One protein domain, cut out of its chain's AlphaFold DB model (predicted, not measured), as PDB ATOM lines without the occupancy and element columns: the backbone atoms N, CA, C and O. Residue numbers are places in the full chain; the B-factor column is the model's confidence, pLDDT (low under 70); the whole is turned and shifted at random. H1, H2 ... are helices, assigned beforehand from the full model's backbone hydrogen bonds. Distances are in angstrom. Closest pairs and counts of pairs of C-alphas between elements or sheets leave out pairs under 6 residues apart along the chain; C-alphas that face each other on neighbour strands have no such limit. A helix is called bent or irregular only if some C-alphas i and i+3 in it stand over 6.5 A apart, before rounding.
ATOM      1  N   GLU A 167      52.271  30.552 -33.690       95.88
ATOM      2  CA  GLU A 167      53.187  31.331 -32.854       95.88
ATOM      3  C   GLU A 167      52.413  32.116 -31.786       95.88
ATOM      4  O   GLU A 167      52.726  32.046 -30.590       95.88
ATOM      5  N   ALA A 168      51.334  32.790 -32.190       94.81
ATOM      6  CA  ALA A 168      50.422  33.478 -31.290       94.81
ATOM      7  C   ALA A 168      49.774  32.499 -30.303       94.81
ATOM      8  O   ALA A 168      49.679  32.806 -29.112       94.81
ATOM      9  N   LEU A 169      49.384  31.302 -30.760       94.12
ATOM     10  CA  LEU A 169      48.848  30.260 -29.882       94.12
ATOM     11  C   LEU A 169      49.876  29.841 -28.824       94.12
ATOM     12  O   LEU A 169      49.551  29.790 -27.635       94.12
ATOM     13  N   ALA A 170      51.118  29.576 -29.229       90.75
ATOM     14  CA  ALA A 170      52.189  29.185 -28.318       90.75
ATOM     15  C   ALA A 170      52.458  30.270 -27.262       90.75
ATOM     16  O   ALA A 170      52.581  29.958 -26.070       90.75
ATOM     17  N   ALA A 171      52.473  31.543 -27.667       91.44
ATOM     18  CA  ALA A 171      52.633  32.678 -26.762       91.44
ATOM     19  C   ALA A 171      51.466  32.802 -25.763       91.44
ATOM     20  O   ALA A 171      51.699  32.952 -24.557       91.44
ATOM     21  N   MET A 172      50.218  32.673 -26.233       92.00
ATOM     22  CA  MET A 172      49.020  32.687 -25.383       92.00
ATOM     23  C   MET A 172      49.061  31.552 -24.358       92.00
ATOM     24  O   MET A 172      48.952  31.794 -23.154       92.00
ATOM     25  N   VAL A 173      49.310  30.317 -24.801       89.81
ATOM     26  CA  VAL A 173      49.422  29.141 -23.924       89.81
ATOM     27  C   VAL A 173      50.535  29.330 -22.888       89.81
ATOM     28  O   VAL A 173      50.340  29.026 -21.709       89.81
ATOM     29  N   ALA A 174      51.689  29.875 -23.282       86.31
ATOM     30  CA  ALA A 174      52.780  30.168 -22.356       86.31
ATOM     31  C   ALA A 174      52.394  31.220 -21.300       86.31
ATOM     32  O   ALA A 174      52.829  31.116 -20.152       86.31
ATOM     33  N   GLY A 175      51.571  32.215 -21.652       87.00
ATOM     34  CA  GLY A 175      50.946  33.148 -20.710       87.00
ATOM     35  C   GLY A 175      50.081  32.427 -19.677       87.00
ATOM     36  O   GLY A 175      50.359  32.494 -18.478       87.00
ATOM     37  N   ARG A 176      49.115  31.636 -20.153       87.00
ATOM     38  CA  ARG A 176      48.142  30.908 -19.319       87.00
ATOM     39  C   ARG A 176      48.790  29.915 -18.358       87.00
ATOM     40  O   ARG A 176      48.388  29.815 -17.200       87.00
ATOM     41  N   LYS A 177      49.861  29.233 -18.785       84.62
ATOM     42  CA  LYS A 177      50.646  28.342 -17.910       84.62
ATOM     43  C   LYS A 177      51.196  29.064 -16.673       84.62
ATOM     44  O   LYS A 177      51.295  28.453 -15.612       84.62
ATOM     45  N   ARG A 178      51.544  30.356 -16.773       80.75
ATOM     46  CA  ARG A 178      52.016  31.144 -15.615       80.75
ATOM     47  C   ARG A 178      50.906  31.390 -14.610       80.75
ATOM     48  O   ARG A 178      51.126  31.225 -13.414       80.75
ATOM     49  N   GLU A 179      49.746  31.802 -15.104       82.44
ATOM     50  CA  GLU A 179      48.579  32.141 -14.290       82.44
ATOM     51  C   GLU A 179      48.074  30.904 -13.545       82.44
ATOM     52  O   GLU A 179      47.900  30.936 -12.325       82.44
ATOM     53  N   LEU A 180      47.962  29.771 -14.245       83.69
ATOM     54  CA  LEU A 180      47.620  28.487 -13.633       83.69
ATOM     55  C   LEU A 180      48.656  28.054 -12.592       83.69
ATOM     56  O   LEU A 180      48.283  27.630 -11.499       83.69
ATOM     57  N   ALA A 181      49.952  28.206 -12.877       82.00
ATOM     58  CA  ALA A 181      50.992  27.886 -11.903       82.00
ATOM     59  C   ALA A 181      50.915  28.768 -10.645       82.00
ATOM     60  O   ALA A 181      51.142  28.278  -9.537       82.00
ATOM     61  N   PHE A 182      50.563  30.048 -10.788       79.81
ATOM     62  CA  PHE A 182      50.317  30.933  -9.650       79.81
ATOM     63  C   PHE A 182      49.097  30.482  -8.835       79.81
ATOM     64  O   PHE A 182      49.194  30.368  -7.613       79.81
ATOM     65  N   SER A 183      47.985  30.144  -9.491       79.12
ATOM     66  CA  SER A 183      46.778  29.644  -8.821       79.12
ATOM     67  C   SER A 183      47.034  28.346  -8.046       79.12
ATOM     68  O   SER A 183      46.735  28.232  -6.854       79.12
ATOM     69  N   LEU A 184      47.690  27.383  -8.689       80.81
ATOM     70  CA  LEU A 184      47.988  26.074  -8.112       80.81
ATOM     71  C   LEU A 184      49.090  26.112  -7.058       80.81
ATOM     72  O   LEU A 184      49.082  25.286  -6.146       80.81
ATOM     73  N   GLY A 185      50.039  27.037  -7.177       75.81
ATOM     74  CA  GLY A 185      51.218  27.091  -6.318       75.81
ATOM     75  C   GLY A 185      51.145  28.116  -5.187       75.81
ATOM     76  O   GLY A 185      51.684  27.855  -4.115       75.81
ATOM     77  N   SER A 186      50.514  29.274  -5.402       71.69
ATOM     78  CA  SER A 186      50.764  30.483  -4.594       71.69
ATOM     79  C   SER A 186      49.525  31.220  -4.078       71.69
ATOM     80  O   SER A 186      49.674  32.036  -3.178       71.69
ATOM     81  N   MET A 187      48.314  30.943  -4.571       75.25
ATOM     82  CA  MET A 187      47.079  31.617  -4.112       75.25
ATOM     83  C   MET A 187      46.548  31.150  -2.739       75.25
ATOM     84  O   MET A 187      45.413  31.448  -2.370       75.25
ATOM     85  N   GLY A 188      47.334  30.386  -1.981       71.62
ATOM     86  CA  GLY A 188      46.967  29.916  -0.650       71.62
ATOM     87  C   GLY A 188      48.154  29.923   0.304       71.62
ATOM     88  O   GLY A 188      49.290  30.191  -0.089       71.62
ATOM     89  N   SER A 189      47.894  29.588   1.567       70.75
ATOM     90  CA  SER A 189      48.961  29.403   2.548       70.75
ATOM     91  C   SER A 189      49.706  28.085   2.310       70.75
ATOM     92  O   SER A 189      49.267  27.218   1.545       70.75
ATOM     93  N   ALA A 190      50.820  27.899   3.022       64.25
ATOM     94  CA  ALA A 190      51.572  26.650   2.988       64.25
ATOM     95  C   ALA A 190      50.694  25.430   3.332       64.25
ATOM     96  O   ALA A 190      50.847  24.386   2.705       64.25
ATOM     97  N   SER A 191      49.748  25.554   4.266       69.81
ATOM     98  CA  SER A 191      48.858  24.468   4.707       69.81
ATOM     99  C   SER A 191      47.497  24.441   3.995       69.81
ATOM    100  O   SER A 191      46.882  23.377   3.873       69.81
ATOM    101  N   THR A 192      47.038  25.583   3.476       75.50
ATOM    102  CA  THR A 192      45.678  25.763   2.956       75.50
ATOM    103  C   THR A 192      45.704  26.442   1.591       75.50
ATOM    104  O   THR A 192      45.708  27.667   1.484       75.50
ATOM    105  N   ASN A 193      45.649  25.635   0.528       83.69
ATOM    106  CA  ASN A 193      45.423  26.112  -0.836       83.69
ATOM    107  C   ASN A 193      44.159  25.461  -1.426       83.69
ATOM    108  O   ASN A 193      44.172  24.310  -1.871       83.69
ATOM    109  N   PHE A 194      43.049  26.206  -1.402       88.00
ATOM    110  CA  PHE A 194      41.746  25.744  -1.891       88.00
ATOM    111  C   PHE A 194      41.724  25.524  -3.408       88.00
ATOM    112  O   PHE A 194      41.071  24.590  -3.869       88.00
ATOM    113  N   TYR A 195      42.464  26.334  -4.165       88.19
ATOM    114  CA  TYR A 195      42.554  26.251  -5.623       88.19
ATOM    115  C   TYR A 195      43.319  25.002  -6.057       88.19
ATOM    116  O   TYR A 195      42.845  24.235  -6.892       88.19
ATOM    117  N   ASN A 196      44.457  24.731  -5.416       89.00
ATOM    118  CA  ASN A 196      45.217  23.498  -5.616       89.00
ATOM    119  C   ASN A 196      44.352  22.262  -5.324       89.00
ATOM    120  O   ASN A 196      44.173  21.409  -6.191       89.00
ATOM    121  N   ARG A 197      43.705  22.220  -4.151       91.31
ATOM    122  CA  ARG A 197      42.796  21.123  -3.778       91.31
ATOM    123  C   ARG A 197      41.597  20.980  -4.721       91.31
ATOM    124  O   ARG A 197      41.068  19.879  -4.855       91.31
ATOM    125  N   ALA A 198      41.133  22.058  -5.353       92.06
ATOM    126  CA  ALA A 198      40.066  21.979  -6.343       92.06
ATOM    127  C   ALA A 198      40.509  21.216  -7.592       92.06
ATOM    128  O   ALA A 198      39.811  20.295  -8.008       92.06
ATOM    129  N   HIS A 199      41.687  21.522  -8.130       91.44
ATOM    130  CA  HIS A 199      42.227  20.814  -9.291       91.44
ATOM    131  C   HIS A 199      42.601  19.359  -8.970       91.44
ATOM    132  O   HIS A 199      42.307  18.474  -9.771       91.44
ATOM    133  N   ILE A 200      43.154  19.079  -7.779       92.19
ATOM    134  CA  ILE A 200      43.441  17.701  -7.326       92.19
ATOM    135  C   ILE A 200      42.187  16.825  -7.417       92.19
ATOM    136  O   ILE A 200      42.232  15.738  -7.986       92.19
ATOM    137  N   ARG A 201      41.052  17.311  -6.896       94.00
ATOM    138  CA  ARG A 201      39.780  16.566  -6.901       94.00
ATOM    139  C   ARG A 201      39.197  16.351  -8.294       94.00
ATOM    140  O   ARG A 201      38.324  15.515  -8.442       94.00
ATOM    141  N   GLN A 202      39.661  17.106  -9.284       93.25
ATOM    142  CA  GLN A 202      39.234  16.995 -10.677       93.25
ATOM    143  C   GLN A 202      40.213  16.157 -11.518       93.25
ATOM    144  O   GLN A 202      40.199  16.249 -12.741       93.25
ATOM    145  N   GLY A 203      41.083  15.370 -10.873       91.69
ATOM    146  CA  GLY A 203      41.980  14.421 -11.540       91.69
ATOM    147  C   GLY A 203      43.403  14.926 -11.788       91.69
ATOM    148  O   GLY A 203      44.206  14.217 -12.383       91.69
ATOM    149  N   TRP A 204      43.764  16.118 -11.303       89.44
ATOM    150  CA  TRP A 204      45.072  16.738 -11.572       89.44
ATOM    151  C   TRP A 204      46.046  16.659 -10.391       89.44
ATOM    152  O   TRP A 204      46.843  17.572 -10.174       89.44
ATOM    153  N   ALA A 205      45.981  15.577  -9.609       88.81
ATOM    154  CA  ALA A 205      46.756  15.420  -8.379       88.81
ATOM    155  C   ALA A 205      48.273  15.541  -8.594       88.81
ATOM    156  O   ALA A 205      48.932  16.347  -7.936       88.81
ATOM    157  N   GLU A 206      48.809  14.784  -9.552       87.31
ATOM    158  CA  GLU A 206      50.242  14.743  -9.859       87.31
ATOM    159  C   GLU A 206      50.764  16.110 -10.316       87.31
ATOM    160  O   GLU A 206      51.750  16.624  -9.789       87.31
ATOM    161  N   VAL A 207      50.046  16.746 -11.243       85.06
ATOM    162  CA  VAL A 207      50.411  18.060 -11.789       85.06
ATOM    163  C   VAL A 207      50.367  19.136 -10.704       85.06
ATOM    164  O   VAL A 207      51.295  19.937 -10.579       85.06
ATOM    165  N   ALA A 208      49.320  19.143  -9.878       85.25
ATOM    166  CA  ALA A 208      49.174  20.100  -8.787       85.25
ATOM    167  C   ALA A 208      50.273  19.943  -7.717       85.25
ATOM    168  O   ALA A 208      50.742  20.948  -7.170       85.25
ATOM    169  N   ALA A 209      50.696  18.708  -7.424       82.81
ATOM    170  CA  ALA A 209      51.790  18.424  -6.499       82.81
ATOM    171  C   ALA A 209      53.143  18.888  -7.060       82.81
ATOM    172  O   ALA A 209      53.908  19.554  -6.360       82.81
ATOM    173  N   GLU A 210      53.405  18.608  -8.335       83.25
ATOM    174  CA  GLU A 210      54.661  18.961  -8.994       83.25
ATOM    175  C   GLU A 210      54.845  20.481  -9.127       83.25
ATOM    176  O   GLU A 210      55.912  21.016  -8.811       83.25
ATOM    177  N   VAL A 211      53.786  21.208  -9.500       81.75
ATOM    178  CA  VAL A 211      53.797  22.681  -9.526       81.75
ATOM    179  C   VAL A 211      54.111  23.244  -8.143       81.75
ATOM    180  O   VAL A 211      54.945  24.142  -8.015       81.75
ATOM    181  N   ARG A 212      53.477  22.709  -7.092       77.94
ATOM    182  CA  ARG A 212      53.702  23.163  -5.715       77.94
ATOM    183  C   ARG A 212      55.140  22.903  -5.263       77.94
ATOM    184  O   ARG A 212      55.755  23.808  -4.703       77.94
ATOM    185  N   ARG A 213      55.688  21.720  -5.557       81.44
ATOM    186  CA  ARG A 213      57.073  21.344  -5.237       81.44
ATOM    187  C   ARG A 213      58.079  22.291  -5.892       81.44
ATOM    188  O   ARG A 213      58.908  22.875  -5.199       81.44
ATOM    189  N   ARG A 214      57.975  22.503  -7.209       80.00
ATOM    190  CA  ARG A 214      58.873  23.410  -7.948       80.00
ATOM    191  C   ARG A 214      58.755  24.859  -7.474       80.00
ATOM    192  O   ARG A 214      59.759  25.543  -7.317       80.00
ATOM    193  N   ARG A 215      57.539  25.321  -7.163       73.81
ATOM    194  CA  ARG A 215      57.314  26.674  -6.633       73.81
ATOM    195  C   ARG A 215      57.993  26.882  -5.274       73.81
ATOM    196  O   ARG A 215      58.603  27.924  -5.069       73.81
ATOM    197  N   GLN A 216      57.903  25.902  -4.372       72.88
ATOM    198  CA  GLN A 216      58.559  25.946  -3.058       72.88
ATOM    199  C   GLN A 216      60.086  25.913  -3.164       72.88
ATOM    200  O   GLN A 216      60.761  26.555  -2.370       72.88
ATOM    201  N   ALA A 217      60.620  25.225  -4.174       76.25
ATOM    202  CA  ALA A 217      62.050  25.185  -4.462       76.25
ATOM    203  C   ALA A 217      62.598  26.473  -5.116       76.25
ATOM    204  O   ALA A 217      63.786  26.537  -5.414       76.25
ATOM    205  N   GLY A 218      61.756  27.483  -5.382       68.81
ATOM    206  CA  GLY A 218      62.168  28.692  -6.108       68.81
ATOM    207  C   GLY A 218      62.488  28.443  -7.587       68.81
ATOM    208  O   GLY A 218      63.131  29.270  -8.229       68.81
TER     209      GLY A 218
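What this domain is: This is residues 167 to 218 of the 255 residues of the protein "Alkanesulfonate monooxygenase SsuD/methylene tetrahydromethanopterin reductase-like flavin-dependent oxidoreductase (Luciferase family)" of Streptomyces luteogriseus (UniProt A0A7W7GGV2). Start at residue 167 and you see a long straight helix, H1, whose first part, residues 167 to 179, sticks out as an arm, while its last turns pack on both arms of a second helix, H2, which is bent back on itself as a V. The printed part has 52 residues with two named helices, H1 then H2, and no named strand; the class is all helix. It is only just compact, close to loose, with a radius of gyration of the C-alphas of 11.7 A, and spans 38 by 26 by 16 A.

How they stand to each other: Begin with H1, residues 167 to 186. H2, residues 194 to 216, was assigned as one helix by its hydrogen bonds but is bent, with C-alphas 203 and 206 8.4 A apart; its arms are H2a, residues 194 to 203, and H2b, residues 206 to 216. With residues 183 to 185 alone, H1 touches H2a at a steep tilt of 64 degrees, opposite ways; the closest C-alphas, of Leu 184 and Asn 196, are 4.5 A apart. With residues 181 to 186 alone, H1 touches H2b, about perpendicular at 76 degrees; the closest C-alphas, of Gly 185 and Arg 212, are 4.7 A apart. H2a and H2b touch at a shallow tilt of 31 degrees, opposite ways, their closest C-alphas, of Asn 196 and Ala 208, 6.1 A apart. The helix packing is mostly crossed, but only just: 1 of the 3 touching pairs is at a shallow tilt. In H2b every O i to N i+4 pair is within hydrogen-bond range; in H1 15 of 16 are, in H2a 5 of 6.

Where its parts are: Find C-alpha 167 at (53.187, 31.331, -32.854); from there H1 runs 28.4 A to C-alpha 186. H2a begins at C-alpha 194, (41.746, 25.744, -1.891), and measures 14.9 A; H2b measures 15.5 A and ends at C-alpha 216, (58.559, 25.946, -3.058).

The domain as a whole: Look for the two C-alphas farthest apart, those of Glu 167 and Ser 191, at 38.4 A. Without residues 167 to 179, which stand free, the body spans 26 by 17 by 16 A. The link from H1 to H2, 7 residues, is short, and the printed part has no cut. Mean pLDDT of the printed part is 83.6; residues 190 to 191 and residue 218 are under 70.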